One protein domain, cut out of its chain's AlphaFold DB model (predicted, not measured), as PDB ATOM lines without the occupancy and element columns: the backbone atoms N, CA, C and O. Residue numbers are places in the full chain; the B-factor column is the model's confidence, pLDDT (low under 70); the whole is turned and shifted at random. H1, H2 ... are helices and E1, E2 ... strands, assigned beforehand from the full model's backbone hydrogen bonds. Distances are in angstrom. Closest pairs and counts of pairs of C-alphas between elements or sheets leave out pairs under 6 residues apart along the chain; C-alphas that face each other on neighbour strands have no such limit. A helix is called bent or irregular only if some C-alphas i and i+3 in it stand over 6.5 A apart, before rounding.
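What this domain is: This is residues 51 to 162 of the 174 residues of an uncharacterized protein of Arthrobacter sp. ok909 (UniProt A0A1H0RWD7). Two twisted sheets lie face to face as a sandwich, one of five strands, E4, E3, E6, E7, E8, and one of three, E1, E2, E5; at the end of E8 the chain goes on into helix H2, whose residues 150 to 162 stick out as a free arm. The printed part has 112 residues, with named elements in the order H1 E1 E2 E3 E4 E5 E6 E7 E8 H2; both sheets are antiparallel in the orders just given. The class is mixed, helices and strands. The whole is compact, with a radius of gyration of the C-alphas of 14.6 A, and spans 44 by 40 by 22 A, only just flat.

How they stand to each other: H1, residues 51 to 54, only grazes the five-stranded sheet, with its residues 51 to 53. E1, residues 55 to 62, and E2, residues 70 to 77, form a hairpin, with N 58 and O 74 at 2.9 A. E3, residues 83 to 92, and E4, residues 95 to 104, form a hairpin, with N 88 and O 99 at 2.9 A; E4 bends by 65 degrees at residue 101. E5, residues 109 to 115, is antiparallel to E2, with N 112 and O 73 at 2.8 A. Across the sandwich, the closest C-alphas of E4 and E5 are those of Asp 99 and Ile 112, 7.0 A. E6, residues 120 to 127, is antiparallel to E3, with N 89 and O 123 at 2.8 A; its closest C-alphas to E1 are Ala 124 and Val 57, 6.8 A. E6, E7, residues 133 to 137, and E8, residues 142 to 144, form a meander, each strand the antiparallel neighbour of the one before, with N 124 and O 136 at 2.8 A and N 135 and O 143 at 2.9 A. H2, residues 145 to 162, only grazes this sheet, with its residues 145 to 149; the closest C-alphas of H2 and E7 are Ser 145 and Phe 133, 5.2 A. In H2, 12 of 14 O i to N i+4 pairs are within hydrogen-bond range; H1 is too short for such a pair.

Where its parts are: H1 begins at C-alpha 51, (105.490, -29.569, 73.093). E3 is 25.4 A long, E4 24.9 A, E6 23.3 A and E2 22.6 A. H2, 23.2 A long, has a kink of 31 degrees near residue 152 and is only just irregular, with C-alphas 147 and 150 6.52 A apart; it ends at C-alpha 162, (131.065, -31.741, 48.934).

The domain as a whole: The C-alphas farthest apart, those of Met 66 and Arg 150, are 45.4 A apart. The printed part has no cut and no long link. Mean pLDDT of the printed part is 87.1; residue 67 and residues 145 to 162 are under 70.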
ATOM      1  N   GLN A  51     104.824 -28.263  73.037       92.50
ATOM      2  CA  GLN A  51     105.490 -29.569  73.093       92.50
ATOM      3  C   GLN A  51     106.972 -29.439  72.708       92.50
ATOM      4  O   GLN A  51     107.856 -29.901  73.432       92.50
ATOM      5  N   ALA A  52     107.260 -28.761  71.596       94.31
ATOM      6  CA  ALA A  52     108.625 -28.561  71.123       94.31
ATOM      7  C   ALA A  52     109.466 -27.677  72.065       94.31
ATOM      8  O   ALA A  52     110.674 -27.890  72.216       94.31
ATOM      9  N   SER A  53     108.843 -26.707  72.745       95.19
ATOM     10  CA  SER A  53     109.525 -25.852  73.720       95.19
ATOM     11  C   SER A  53     109.901 -26.592  75.009       95.19
ATOM     12  O   SER A  53     110.852 -26.175  75.675       95.19
ATOM     13  N   ALA A  54     109.250 -27.714  75.319       96.81
ATOM     14  CA  ALA A  54     109.618 -28.570  76.444       96.81
ATOM     15  C   ALA A  54     110.871 -29.428  76.173       96.81
ATOM     16  O   ALA A  54     111.528 -29.876  77.109       96.81
ATOM     17  N   VAL A  55     111.258 -29.655  74.916       97.19
ATOM     18  CA  VAL A  55     112.482 -30.410  74.597       97.19
ATOM     19  C   VAL A  55     113.715 -29.603  74.993       97.19
ATOM     20  O   VAL A  55     113.878 -28.475  74.544       97.19
ATOM     21  N   THR A  56     114.614 -30.157  75.801       97.88
ATOM     22  CA  THR A  56     115.837 -29.469  76.241       97.88
ATOM     23  C   THR A  56     117.043 -30.017  75.500       97.88
ATOM     24  O   THR A  56     117.220 -31.227  75.423       97.88
ATOM     25  N   VAL A  57     117.892 -29.128  74.988       97.81
ATOM     26  CA  VAL A  57     119.182 -29.469  74.381       97.81
ATOM     27  C   VAL A  57     120.265 -28.797  75.204       97.81
ATOM     28  O   VAL A  57     120.128 -27.629  75.563       97.81
ATOM     29  N   GLY A  58     121.327 -29.525  75.527       96.25
ATOM     30  CA  GLY A  58     122.361 -29.001  76.404       96.25
ATOM     31  C   GLY A  58     123.701 -29.698  76.264       96.25
ATOM     32  O   GLY A  58     123.866 -30.691  75.554       96.25
ATOM     33  N   SER A  59     124.681 -29.143  76.969       95.19
ATOM     34  CA  SER A  59     126.002 -29.736  77.139       95.19
ATOM     35  C   SER A  59     126.444 -29.562  78.585       95.19
ATOM     36  O   SER A  59     126.340 -28.468  79.136       95.19
ATOM     37  N   GLN A  60     126.910 -30.637  79.209       94.75
ATOM     38  CA  GLN A  60     127.378 -30.629  80.594       94.75
ATOM     39  C   GLN A  60     128.774 -31.249  80.676       94.75
ATOM     40  O   GLN A  60     129.032 -32.225  79.968       94.75
ATOM     41  N   PRO A  61     129.678 -30.721  81.518       92.31
ATOM     42  CA  PRO A  61     130.935 -31.395  81.812       92.31
ATOM     43  C   PRO A  61     130.665 -32.796  82.365       92.31
ATOM     44  O   PRO A  61     129.816 -32.986  83.235       92.31
ATOM     45  N   PHE A  62     131.403 -33.777  81.870       91.06
ATOM     46  CA  PHE A  62     131.328 -35.167  82.276       91.06
ATOM     47  C   PHE A  62     132.718 -35.612  82.726       91.06
ATOM     48  O   PHE A  62     133.569 -35.980  81.918       91.06
ATOM     49  N   LYS A  63     132.954 -35.556  84.041       85.19
ATOM     50  CA  LYS A  63     134.208 -36.016  84.639       85.19
ATOM     51  C   LYS A  63     134.168 -37.532  84.804       85.19
ATOM     52  O   LYS A  63     133.325 -38.052  85.534       85.19
ATOM     53  N   ARG A  64     135.097 -38.240  84.159       80.88
ATOM     54  CA  ARG A  64     135.455 -39.613  84.541       80.88
ATOM     55  C   ARG A  64     136.729 -39.566  85.387       80.88
ATOM     56  O   ARG A  64     137.632 -38.821  85.028       80.88
ATOM     57  N   PRO A  65     136.842 -40.378  86.451       77.69
ATOM     58  CA  PRO A  65     137.958 -40.318  87.405       77.69
ATOM     59  C   PRO A  65     139.357 -40.629  86.829       77.69
ATOM     60  O   PRO A  65     140.329 -40.561  87.568       77.69
ATOM     61  N   MET A  66     139.487 -40.949  85.537       75.19
ATOM     62  CA  MET A  66     140.753 -41.349  84.902       75.19
ATOM     63  C   MET A  66     140.969 -40.794  83.485       75.19
ATOM     64  O   MET A  66     141.956 -41.142  82.845       75.19
ATOM     65  N   HIS A  67     140.070 -39.955  82.968       67.81
ATOM     66  CA  HIS A  67     140.176 -39.453  81.596       67.81
ATOM     67  C   HIS A  67     140.067 -37.937  81.541       67.81
ATOM     68  O   HIS A  67     139.511 -37.317  82.448       67.81
ATOM     69  N   GLU A  68     140.609 -37.388  80.452       78.44
ATOM     70  CA  GLU A  68     140.495 -35.990  80.044       78.44
ATOM     71  C   GLU A  68     139.068 -35.465  80.236       78.44
ATOM     72  O   GLU A  68     138.092 -36.220  80.178       78.44
ATOM     73  N   ASP A  69     138.944 -34.160  80.485       85.94
ATOM     74  CA  ASP A  69     137.641 -33.518  80.598       85.94
ATOM     75  C   ASP A  69     136.813 -33.834  79.339       85.94
ATOM     76  O   ASP A  69     137.178 -33.462  78.225       85.94
ATOM     77  N   ARG A  70     135.678 -34.511  79.515       91.06
ATOM     78  CA  ARG A  70     134.709 -34.757  78.444       91.06
ATOM     79  C   ARG A  70     133.460 -33.933  78.678       91.06
ATOM     80  O   ARG A  70     133.172 -33.513  79.797       91.06
ATOM     81  N   TYR A  71     132.689 -33.722  77.627       92.94
ATOM     82  CA  TYR A  71     131.358 -33.144  77.697       92.94
ATOM     83  C   TYR A  71     130.325 -34.173  77.273       92.94
ATOM     84  O   TYR A  71     130.504 -34.926  76.321       92.94
ATOM     85  N   ARG A  72     129.207 -34.176  77.986       95.12
ATOM     86  CA  ARG A  72     127.986 -34.865  77.603       95.12
ATOM     87  C   ARG A  72     127.092 -33.861  76.890       95.12
ATOM     88  O   ARG A  72     126.529 -32.974  77.531       95.12
ATOM     89  N   CYS A  73     126.966 -33.999  75.580       96.31
ATOM     90  CA  CYS A  73     125.938 -33.334  74.789       96.31
ATOM     91  C   CYS A  73     124.664 -34.172  74.871       96.31
ATOM     92  O   CYS A  73     124.737 -35.390  74.733       96.31
ATOM     93  N   PHE A  74     123.512 -33.556  75.104       97.44
ATOM     94  CA  PHE A  74     122.268 -34.302  75.265       97.44
ATOM     95  C   PHE A  74     121.059 -33.557  74.711       97.44
ATOM     96  O   PHE A  74     121.032 -32.324  74.650       97.44
ATOM     97  N   ILE A  75     120.044 -34.336  74.360       98.06
ATOM     98  CA  ILE A  75     118.662 -33.904  74.186       98.06
ATOM     99  C   ILE A  75     117.788 -34.692  75.162       98.06
ATOM    100  O   ILE A  75     117.937 -35.905  75.297       98.06
ATOM    101  N   MET A  76     116.885 -33.996  75.844       98.31
ATOM    102  CA  MET A  76     115.938 -34.561  76.801       98.31
ATOM    103  C   MET A  76     114.517 -34.151  76.430       98.31
ATOM    104  O   MET A  76     114.231 -32.964  76.242       98.31
ATOM    105  N   ASN A  77     113.613 -35.124  76.352       98.19
ATOM    106  CA  ASN A  77     112.201 -34.857  76.117       98.19
ATOM    107  C   ASN A  77     111.493 -34.559  77.449       98.19
ATOM    108  O   ASN A  77     111.064 -35.478  78.139       98.19
ATOM    109  N   ASN A  78     111.336 -33.285  77.833       97.88
ATOM    110  CA  ASN A  78     110.564 -32.962  79.043       97.88
ATOM    111  C   ASN A  78     109.052 -32.886  78.823       97.88
ATOM    112  O   ASN A  78     108.338 -32.670  79.806       97.88
ATOM    113  N   SER A  79     108.574 -33.059  77.589       96.38
ATOM    114  CA  SER A  79     107.143 -33.048  77.290       96.38
ATOM    115  C   SER A  79     106.451 -34.315  77.812       96.38
ATOM    116  O   SER A  79     107.102 -35.297  78.172       96.38
ATOM    117  N   SER A  80     105.120 -34.286  77.881       96.25
ATOM    118  CA  SER A  80     104.293 -35.438  78.265       96.25
ATOM    119  C   SER A  80     104.052 -36.425  77.118       96.25
ATOM    120  O   SER A  80     103.377 -37.428  77.318       96.25
ATOM    121  N   SER A  81     104.555 -36.143  75.915       96.31
ATOM    122  CA  SER A  81     104.320 -36.941  74.708       96.31
ATOM    123  C   SER A  81     105.644 -37.360  74.065       96.31
ATOM    124  O   SER A  81     106.629 -36.622  74.163       96.31
ATOM    125  N   PRO A  82     105.711 -38.522  73.398       97.06
ATOM    126  CA  PRO A  82     106.908 -38.920  72.667       97.06
ATOM    127  C   PRO A  82     107.223 -37.923  71.542       97.06
ATOM    128  O   PRO A  82     106.330 -37.269  70.986       97.06
ATOM    129  N   ILE A  83     108.510 -37.804  71.223       97.00
ATOM    130  CA  ILE A  83     109.003 -37.117  70.024       97.00
ATOM    131  C   ILE A  83     109.724 -38.128  69.134       97.00
ATOM    132  O   ILE A  83     110.275 -39.115  69.620       97.00
ATOM    133  N   TYR A  84     109.728 -37.875  67.834       96.56
ATOM    134  CA  TYR A  84     110.137 -38.838  66.817       96.56
ATOM    135  C   TYR A  84     111.322 -38.331  65.995       96.56
ATOM    136  O   TYR A  84     111.607 -37.131  65.977       96.56
ATOM    137  N   ASN A  85     111.995 -39.238  65.282       96.00
ATOM    138  CA  ASN A  85     113.092 -38.952  64.349       96.00
ATOM    139  C   ASN A  85     114.142 -38.001  64.944       96.00
ATOM    140  O   ASN A  85     114.540 -37.003  64.329       96.00
ATOM    141  N   VAL A  86     114.544 -38.272  66.183       96.56
ATOM    142  CA  VAL A  86     115.427 -37.395  66.941       96.56
ATOM    143  C   VAL A  86     116.853 -37.592  66.455       96.56
ATOM    144  O   VAL A  86     117.414 -38.677  66.545       96.56
ATOM    145  N   VAL A  87     117.462 -36.520  65.961       96.75
ATOM    146  CA  VAL A  87     118.859 -36.473  65.541       96.75
ATOM    147  C   VAL A  87     119.584 -35.440  66.387       96.75
ATOM    148  O   VAL A  87     119.327 -34.241  66.260       96.75
ATOM    149  N   LEU A  88     120.531 -35.890  67.204       97.19
ATOM    150  CA  LEU A  88     121.426 -35.022  67.959       97.19
ATOM    151  C   LEU A  88     122.721 -34.838  67.167       97.19
ATOM    152  O   LEU A  88     123.403 -35.808  66.854       97.19
ATOM    153  N   ASN A  89     123.062 -33.594  66.840       96.12
ATOM    154  CA  ASN A  89     124.324 -33.245  66.198       96.12
ATOM    155  C   ASN A  89     125.148 -32.396  67.163       96.12
ATOM    156  O   ASN A  89     124.676 -31.358  67.629       96.12
ATOM    157  N   ALA A  90     126.381 -32.804  67.425       94.62
ATOM    158  CA  ALA A  90     127.357 -31.990  68.132       94.62
ATOM    159  C   ALA A  90     128.488 -31.644  67.161       94.62
ATOM    160  O   ALA A  90     129.117 -32.528  66.585       94.62
ATOM    161  N   GLN A  91     128.715 -30.350  66.950       91.50
ATOM    162  CA  GLN A  91     129.848 -29.840  66.193       91.50
ATOM    163  C   GLN A  91     130.886 -29.299  67.170       91.50
ATOM    164  O   GLN A  91     130.571 -28.458  68.021       91.50
ATOM    165  N   LEU A  92     132.107 -29.802  67.034       88.81
ATOM    166  CA  LEU A  92     133.214 -29.559  67.939       88.81
ATOM    167  C   LEU A  92     134.453 -29.212  67.109       88.81
ATOM    168  O   LEU A  92     135.098 -30.107  66.571       88.81
ATOM    169  N   ALA A  93     134.757 -27.918  66.970       85.44
ATOM    170  CA  ALA A  93     135.738 -27.437  65.989       85.44
ATOM    171  C   ALA A  93     135.477 -28.047  64.587       85.44
ATOM    172  O   ALA A  93     134.446 -27.740  63.982       85.44
ATOM    173  N   ASP A  94     136.349 -28.947  64.119       85.00
ATOM    174  CA  ASP A  94     136.260 -29.629  62.816       85.00
ATOM    175  C   ASP A  94     135.587 -31.012  62.874       85.00
ATOM    176  O   ASP A  94     135.354 -31.649  61.844       85.00
ATOM    177  N   GLN A  95     135.264 -31.504  64.072       86.50
ATOM    178  CA  GLN A  95     134.638 -32.808  64.260       86.50
ATOM    179  C   GLN A  95     133.115 -32.683  64.334       86.50
ATOM    180  O   GLN A  95     132.553 -31.811  65.002       86.50
ATOM    181  N   HIS A  96     132.436 -33.604  63.654       91.00
ATOM    182  CA  HIS A  96     130.985 -33.714  63.649       91.00
ATOM    183  C   HIS A  96     130.571 -35.051  64.247       91.00
ATOM    184  O   HIS A  96     130.838 -36.107  63.678       91.00
ATOM    185  N   PHE A  97     129.863 -34.989  65.366       92.50
ATOM    186  CA  PHE A  97     129.260 -36.147  66.000       92.50
ATOM    187  C   PHE A  97     127.762 -36.133  65.754       92.50
ATOM    188  O   PHE A  97     127.111 -35.085  65.831       92.50
ATOM    189  N   ARG A  98     127.210 -37.306  65.462       95.50
ATOM    190  CA  ARG A  98     125.792 -37.482  65.186       95.50
ATOM    191  C   ARG A  98     125.305 -38.760  65.838       95.50
ATOM    192  O   ARG A  98     125.924 -39.802  65.666       95.50
ATOM    193  N   ASP A  99     124.174 -38.655  66.516       96.81
ATOM    194  CA  ASP A  99     123.437 -39.791  67.052       96.81
ATOM    195  C   ASP A  99     121.949 -39.638  66.728       96.81
ATOM    196  O   ASP A  99     121.467 -38.529  66.447       96.81
ATOM    197  N   HIS A 100     121.235 -40.755  66.688       96.31
ATOM    198  CA  HIS A 100     119.864 -40.823  66.213       96.31
ATOM    199  C   HIS A 100     119.050 -41.858  66.984       96.31
ATOM    200  O   HIS A 100     119.487 -42.990  67.169       96.31
ATOM    201  N   THR A 101     117.820 -41.484  67.330       96.69
ATOM    202  CA  THR A 101     116.785 -42.427  67.754       96.69
ATOM    203  C   THR A 101     115.483 -42.136  67.022       96.69
ATOM    204  O   THR A 101     115.125 -40.978  66.796       96.69
ATOM    205  N   GLU A 102     114.755 -43.189  66.662       96.00
ATOM    206  CA  GLU A 102     113.456 -43.055  66.001       96.00
ATOM    207  C   GLU A 102     112.396 -42.494  66.943       96.00
ATOM    208  O   GLU A 102     111.568 -41.689  66.525       96.00
ATOM    209  N   VAL A 103     112.450 -42.877  68.220       97.38
ATOM    210  CA  VAL A 103     111.515 -42.434  69.254       97.38
ATOM    211  C   VAL A 103     112.305 -42.024  70.488       97.38
ATOM    212  O   VAL A 103     113.224 -42.724  70.921       97.38
ATOM    213  N   LEU A 104     111.951 -40.873  71.053       97.81
ATOM    214  CA  LEU A 104     112.403 -40.441  72.367       97.81
ATOM    215  C   LEU A 104     111.182 -40.242  73.265       97.81
ATOM    216  O   LEU A 104     110.465 -39.239  73.172       97.81
ATOM    217  N   GLU A 105     110.962 -41.228  74.130       98.12
ATOM    218  CA  GLU A 105     109.858 -41.260  75.087       98.12
ATOM    219  C   GLU A 105     109.867 -40.048  76.033       98.12
ATOM    220  O   GLU A 105     110.910 -39.399  76.206       98.12
ATOM    221  N   PRO A 106     108.731 -39.717  76.673       97.69
ATOM    222  CA  PRO A 106     108.696 -38.736  77.750       97.69
ATOM    223  C   PRO A 106     109.779 -39.017  78.797       97.69
ATOM    224  O   PRO A 106     109.949 -40.142  79.259       97.69
ATOM    225  N   LYS A 107     110.526 -37.975  79.171       97.56
ATOM    226  CA  LYS A 107     111.706 -38.022  80.057       97.56
ATOM    227  C   LYS A 107     112.901 -38.822  79.521       97.56
ATOM    228  O   LYS A 107     113.919 -38.914  80.205       97.56
ATOM    229  N   GLY A 108     112.824 -39.335  78.296       97.81
ATOM    230  CA  GLY A 108     113.935 -39.974  77.604       97.81
ATOM    231  C   GLY A 108     115.068 -38.994  77.303       97.81
ATOM    232  O   GLY A 108     114.848 -37.792  77.100       97.81
ATOM    233  N   VAL A 109     116.292 -39.525  77.257       98.12
ATOM    234  CA  VAL A 109     117.514 -38.769  76.970       98.12
ATOM    235  C   VAL A 109     118.318 -39.476  75.883       98.12
ATOM    236  O   VAL A 109     118.624 -40.659  76.010       98.12
ATOM    237  N   LEU A 110     118.701 -38.735  74.845       98.00
ATOM    238  CA  LEU A 110     119.715 -39.145  73.871       98.00
ATOM    239  C   LEU A 110     120.971 -38.309  74.125       98.00
ATOM    240  O   LEU A 110     120.875 -37.089  74.291       98.00
ATOM    241  N   GLN A 111     122.140 -38.943  74.187       97.62
ATOM    242  CA  GLN A 111     123.374 -38.266  74.580       97.62
ATOM    243  C   GLN A 111     124.593 -38.757  73.802       97.62
ATOM    244  O   GLN A 111     124.736 -39.942  73.534       97.62
ATOM    245  N   ILE A 112     125.516 -37.837  73.540       95.69
ATOM    246  CA  ILE A 112     126.819 -38.092  72.929       95.69
ATOM    247  C   ILE A 112     127.884 -37.576  73.890       95.69
ATOM    248  O   ILE A 112     127.760 -36.477  74.437       95.69
ATOM    249  N   ILE A 113     128.932 -38.366  74.104       94.06
ATOM    250  CA  ILE A 113     130.101 -37.939  74.872       94.06
ATOM    251  C   ILE A 113     131.171 -37.487  73.879       94.06
ATOM    252  O   ILE A 113     131.551 -38.255  73.000       94.06
ATOM    253  N   VAL A 114     131.644 -36.257  74.038       92.50
ATOM    254  CA  VAL A 114     132.682 -35.636  73.205       92.50
ATOM    255  C   VAL A 114     133.818 -35.128  74.088       92.50
ATOM    256  O   VAL A 114     133.605 -34.860  75.272       92.50
ATOM    257  N   ASP A 115     135.022 -34.996  73.542       90.00
ATOM    258  CA  ASP A 115     136.160 -34.455  74.290       90.00
ATOM    259  C   ASP A 115     136.021 -32.932  74.513       90.00
ATOM    260  O   ASP A 115     135.187 -32.262  73.892       90.00
ATOM    261  N   LYS A 116     136.764 -32.365  75.471       82.81
ATOM    262  CA  LYS A 116     136.663 -30.938  75.817       82.81
ATOM    263  C   LYS A 116     137.192 -30.042  74.709       82.81
ATOM    264  O   LYS A 116     138.374 -30.050  74.396       82.81
ATOM    265  N   THR A 117     136.319 -29.159  74.230       78.94
ATOM    266  CA  THR A 117     136.713 -27.960  73.488       78.94
ATOM    267  C   THR A 117     135.877 -26.757  73.924       78.94
ATOM    268  O   THR A 117     134.791 -26.887  74.505       78.94
ATOM    269  N   GLU A 118     136.413 -25.567  73.667       76.62
ATOM    270  CA  GLU A 118     135.808 -24.294  74.068       76.62
ATOM    271  C   GLU A 118     134.621 -23.889  73.184       76.62
ATOM    272  O   GLU A 118     133.695 -23.240  73.668       76.62
ATOM    273  N   ASN A 119     134.592 -24.320  71.919       80.62
ATOM    274  CA  ASN A 119     133.552 -23.949  70.962       80.62
ATOM    275  C   ASN A 119     132.725 -25.175  70.551       80.62
ATOM    276  O   ASN A 119     133.125 -25.961  69.687       80.62
ATOM    277  N   ARG A 120     131.570 -25.342  71.205       84.50
ATOM    278  CA  ARG A 120     130.652 -26.460  70.976       84.50
ATOM    279  C   ARG A 120     129.282 -25.956  70.572       84.50
ATOM    280  O   ARG A 120     128.610 -25.246  71.322       84.50
ATOM    281  N   ARG A 121     128.843 -26.390  69.399       93.31
ATOM    282  CA  ARG A 121     127.490 -26.141  68.921       93.31
ATOM    283  C   ARG A 121     126.730 -27.453  68.943       93.31
ATOM    284  O   ARG A 121     127.086 -28.387  68.225       93.31
ATOM    285  N   VAL A 122     125.692 -27.533  69.767       95.50
ATOM    286  CA  VAL A 122     124.848 -28.728  69.861       95.50
ATOM    287  C   VAL A 122     123.489 -28.383  69.289       95.50
ATOM    288  O   VAL A 122     122.844 -27.438  69.731       95.50
ATOM    289  N   ILE A 123     123.067 -29.139  68.286       95.94
ATOM    290  CA  ILE A 123     121.812 -28.928  67.578       95.94
ATOM    291  C   ILE A 123     121.064 -30.248  67.538       95.94
ATOM    292  O   ILE A 123     121.545 -31.224  66.960       95.94
ATOM    293  N   ALA A 124     119.853 -30.258  68.072       96.75
ATOM    294  CA  ALA A 124     118.933 -31.362  67.899       96.75
ATOM    295  C   ALA A 124     117.889 -31.042  66.832       96.75
ATOM    296  O   ALA A 124     117.386 -29.920  66.733       96.75
ATOM    297  N   ARG A 125     117.553 -32.053  66.036       96.00
ATOM    298  CA  ARG A 125     116.409 -32.054  65.126       96.00
ATOM    299  C   ARG A 125     115.459 -33.141  65.584       96.00
ATOM    300  O   ARG A 125     115.924 -34.216  65.939       96.00
ATOM    301  N   PHE A 126     114.168 -32.869  65.597       96.44
ATOM    302  CA  PHE A 126     113.168 -33.844  66.015       96.44
ATOM    303  C   PHE A 126     111.821 -33.527  65.376       96.44
ATOM    304  O   PHE A 126     111.600 -32.425  64.873       96.44
ATOM    305  N   THR A 127     110.932 -34.505  65.405       94.88
ATOM    306  CA  THR A 127     109.548 -34.404  64.965       94.88
ATOM    307  C   THR A 127     108.644 -34.476  66.194       94.88
ATOM    308  O   THR A 127     108.839 -35.335  67.053       94.88
ATOM    309  N   ASP A 128     107.694 -33.556  66.329       92.88
ATOM    310  CA  ASP A 128     106.711 -33.608  67.414       92.88
ATOM    311  C   ASP A 128     105.651 -34.700  67.177       92.88
ATOM    312  O   ASP A 128     105.680 -35.420  66.176       92.88
ATOM    313  N   SER A 129     104.703 -34.835  68.106       91.12
ATOM    314  CA  SER A 129     103.650 -35.855  68.009       91.12
ATOM    315  C   SER A 129     102.677 -35.648  66.844       91.12
ATOM    316  O   SER A 129     101.992 -36.587  66.445       91.12
ATOM    317  N   ALA A 130     102.648 -34.445  66.272       87.44
ATOM    318  CA  ALA A 130     101.798 -34.079  65.148       87.44
ATOM    319  C   ALA A 130     102.534 -34.107  63.801       87.44
ATOM    320  O   ALA A 130     101.962 -33.731  62.779       87.44
ATOM    321  N   GLY A 131     103.793 -34.554  63.774       87.06
ATOM    322  CA  GLY A 131     104.577 -34.646  62.546       87.06
ATOM    323  C   GLY A 131     105.309 -33.357  62.161       87.06
ATOM    324  O   GLY A 131     105.963 -33.329  61.114       87.06
ATOM    325  N   ASN A 132     105.267 -32.297  62.978       90.25
ATOM    326  CA  ASN A 132     106.014 -31.076  62.687       90.25
ATOM    327  C   ASN A 132     107.481 -31.251  63.057       90.25
ATOM    328  O   ASN A 132     107.833 -31.774  64.111       90.25
ATOM    329  N   PHE A 133     108.353 -30.746  62.198       92.75
ATOM    330  CA  PHE A 133     109.788 -30.802  62.413       92.75
ATOM    331  C   PHE A 133     110.284 -29.546  63.123       92.75
ATOM    332  O   PHE A 133     109.959 -28.414  62.744       92.75
ATOM    333  N   TRP A 134     111.174 -29.760  64.078       95.00
ATOM    334  CA  TRP A 134     111.749 -28.733  64.923       95.00
ATOM    335  C   TRP A 134     113.266 -28.859  64.959       95.00
ATOM    336  O   TRP A 134     113.836 -29.949  64.861       95.00
ATOM    337  N   LEU A 135     113.923 -27.715  65.101       95.62
ATOM    338  CA  LEU A 135     115.349 -27.617  65.354       95.62
ATOM    339  C   LEU A 135     115.548 -26.805  66.626       95.62
ATOM    340  O   LEU A 135     115.006 -25.706  66.749       95.62
ATOM    341  N   ARG A 136     116.332 -27.351  67.554       95.75
ATOM    342  CA  ARG A 136     116.697 -26.675  68.792       95.75
ATOM    343  C   ARG A 136     118.198 -26.717  69.015       95.75
ATOM    344  O   ARG A 136     118.805 -27.775  68.861       95.75
ATOM    345  N   ASP A 137     118.788 -25.585  69.367       95.88
ATOM    346  CA  ASP A 137     120.192 -25.513  69.770       95.88
ATOM    347  C   ASP A 137     120.363 -25.515  71.300       95.88
ATOM    348  O   ASP A 137     119.395 -25.451  72.064       95.88
ATOM    349  N   ASN A 138     121.612 -25.620  71.753       95.06
ATOM    350  CA  ASN A 138     121.977 -25.555  73.169       95.06
ATOM    351  C   ASN A 138     121.822 -24.170  73.810       95.06
ATOM    352  O   ASN A 138     121.950 -24.070  75.028       95.06
ATOM    353  N   GLU A 139     121.556 -23.125  73.028       95.19
ATOM    354  CA  GLU A 139     121.217 -21.787  73.533       95.19
ATOM    355  C   GLU A 139     119.715 -21.671  73.832       95.19
ATOM    356  O   GLU A 139     119.266 -20.728  74.481       95.19
ATOM    357  N   GLY A 140     118.929 -22.665  73.407       93.75
ATOM    358  CA  GLY A 140     117.490 -22.710  73.604       93.75
ATOM    359  C   GLY A 140     116.693 -22.092  72.458       93.75
ATOM    360  O   GLY A 140     115.465 -22.031  72.567       93.75
ATOM    361  N   ASN A 141     117.335 -21.695  71.357       95.06
ATOM    362  CA  ASN A 141     116.635 -21.192  70.183       95.06
ATOM    363  C   ASN A 141     115.868 -22.338  69.520       95.06
ATOM    364  O   ASN A 141     116.443 -23.350  69.112       95.06
ATOM    365  N   LEU A 142     114.552 -22.166  69.395       94.56
ATOM    366  CA  LEU A 142     113.653 -23.127  68.767       94.56
ATOM    367  C   LEU A 142     113.188 -22.599  67.407       94.56
ATOM    368  O   LEU A 142     112.587 -21.527  67.313       94.56
ATOM    369  N   MET A 143     113.419 -23.378  66.354       92.69
ATOM    370  CA  MET A 143     113.044 -23.043  64.981       92.69
ATOM    371  C   MET A 143     112.145 -24.132  64.388       92.69
ATOM    372  O   MET A 143     112.489 -25.313  64.418       92.69
ATOM    373  N   SER A 144     111.000 -23.731  63.826       88.31
ATOM    374  CA  SER A 144     110.147 -24.618  63.020       88.31
ATOM    375  C   SER A 144     110.786 -24.875  61.656       88.31
ATOM    376  O   SER A 144     111.307 -23.947  61.020       88.31
ATOM    377  N   SER A 145     110.695 -26.120  61.179       68.38
ATOM    378  CA  SER A 145     111.260 -26.499  59.885       68.38
ATOM    379  C   SER A 145     110.559 -25.890  58.680       68.38
ATOM    380  O   SER A 145     111.132 -25.910  57.598       68.38
ATOM    381  N   GLU A 146     109.377 -25.297  58.825       67.44
ATOM    382  CA  GLU A 146     108.714 -24.635  57.695       67.44
ATOM    383  C   GLU A 146     109.561 -23.459  57.163       67.44
ATOM    384  O   GLU A 146     109.596 -23.185  55.965       67.44
ATOM    385  N   LYS A 147     110.369 -22.836  58.038       57.62
ATOM    386  CA  LYS A 147     111.442 -21.902  57.648       57.62
ATOM    387  C   LYS A 147     112.730 -22.608  57.204       57.62
ATOM    388  O   LYS A 147     113.540 -22.030  56.483       57.62
ATOM    389  N   THR A 148     112.950 -23.844  57.646       53.97
ATOM    390  CA  THR A 148     114.174 -24.632  57.434       53.97
ATOM    391  C   THR A 148     114.107 -25.561  56.216       53.97
ATOM    392  O   THR A 148     115.152 -26.036  55.799       53.97
ATOM    393  N   SER A 149     112.956 -25.800  55.586       56.97
ATOM    394  CA  SER A 149     112.813 -26.577  54.341       56.97
ATOM    395  C   SER A 149     113.616 -25.950  53.194       56.97
ATOM    396  O   SER A 149     114.379 -26.646  52.525       56.97
ATOM    397  N   ARG A 150     113.609 -24.613  53.101       57.56
ATOM    398  CA  ARG A 150     114.507 -23.835  52.222       57.56
ATOM    399  C   ARG A 150     115.990 -24.018  52.566       57.56
ATOM    400  O   ARG A 150     116.853 -23.980  51.696       57.56
ATOM    401  N   LEU A 151     116.307 -24.225  53.846       55.44
ATOM    402  CA  LEU A 151     117.667 -24.529  54.291       55.44
ATOM    403  C   LEU A 151     118.020 -26.006  54.066       55.44
ATOM    404  O   LEU A 151     119.178 -26.297  53.805       55.44
ATOM    405  N   ARG A 152     117.061 -26.936  54.109       56.69
ATOM    406  CA  ARG A 152     117.254 -28.374  53.874       56.69
ATOM    407  C   ARG A 152     117.590 -28.657  52.415       56.69
ATOM    408  O   ARG A 152     118.519 -29.419  52.170       56.69
ATOM    409  N   GLU A 153     116.925 -27.998  51.466       60.00
ATOM    410  CA  GLU A 153     117.340 -28.018  50.054       60.00
ATOM    411  C   GLU A 153     118.774 -27.503  49.895       60.00
ATOM    412  O   GLU A 153     119.605 -28.148  49.255       60.00
ATOM    413  N   ARG A 154     119.103 -26.397  50.564       54.84
ATOM    414  CA  ARG A 154     120.428 -25.775  50.494       54.84
ATOM    415  C   ARG A 154     121.528 -26.626  51.151       54.84
ATOM    416  O   ARG A 154     122.623 -26.731  50.612       54.84
ATOM    417  N   TRP A 155     121.245 -27.288  52.271       55.06
ATOM    418  CA  TRP A 155     122.175 -28.195  52.958       55.06
ATOM    419  C   TRP A 155     122.348 -29.528  52.226       55.06
ATOM    420  O   TRP A 155     123.473 -30.017  52.135       55.06
ATOM    421  N   ASN A 156     121.278 -30.087  51.650       57.16
ATOM    422  CA  ASN A 156     121.381 -31.257  50.776       57.16
ATOM    423  C   ASN A 156     122.193 -30.929  49.513       57.16
ATOM    424  O   ASN A 156     123.033 -31.730  49.114       57.16
ATOM    425  N   GLN A 157     122.040 -29.730  48.937       54.91
ATOM    426  CA  GLN A 157     122.913 -29.262  47.855       54.91
ATOM    427  C   GLN A 157     124.381 -29.151  48.296       54.91
ATOM    428  O   GLN A 157     125.257 -29.598  47.561       54.91
ATOM    429  N   ILE A 158     124.670 -28.628  49.494       56.44
ATOM    430  CA  ILE A 158     126.045 -28.519  50.021       56.44
ATOM    431  C   ILE A 158     126.676 -29.904  50.253       56.44
ATOM    432  O   ILE A 158     127.834 -30.111  49.893       56.44
ATOM    433  N   GLN A 159     125.928 -30.871  50.793       54.38
ATOM    434  CA  GLN A 159     126.399 -32.251  50.982       54.38
ATOM    435  C   GLN A 159     126.675 -32.950  49.640       54.38
ATOM    436  O   GLN A 159     127.729 -33.562  49.472       54.38
ATOM    437  N   VAL A 160     125.789 -32.787  48.649       58.28
ATOM    438  CA  VAL A 160     125.994 -33.310  47.283       58.28
ATOM    439  C   VAL A 160     127.194 -32.642  46.600       58.28
ATOM    440  O   VAL A 160     127.950 -33.305  45.888       58.28
ATOM    441  N   TRP A 161     127.411 -31.344  46.821       50.69
ATOM    442  CA  TRP A 161     128.546 -30.617  46.247       50.69
ATOM    443  C   TRP A 161     129.880 -31.019  46.885       50.69
ATOM    444  O   TRP A 161     130.867 -31.202  46.173       50.69
ATOM    445  N   SER A 162     129.896 -31.233  48.204       54.75
ATOM    446  CA  SER A 162     131.065 -31.741  48.934       54.75
ATOM    447  C   SER A 162     131.440 -33.158  48.485       54.75
ATOM    448  O   SER A 162     132.602 -33.424  48.184       54.75
TER     449      SER A 162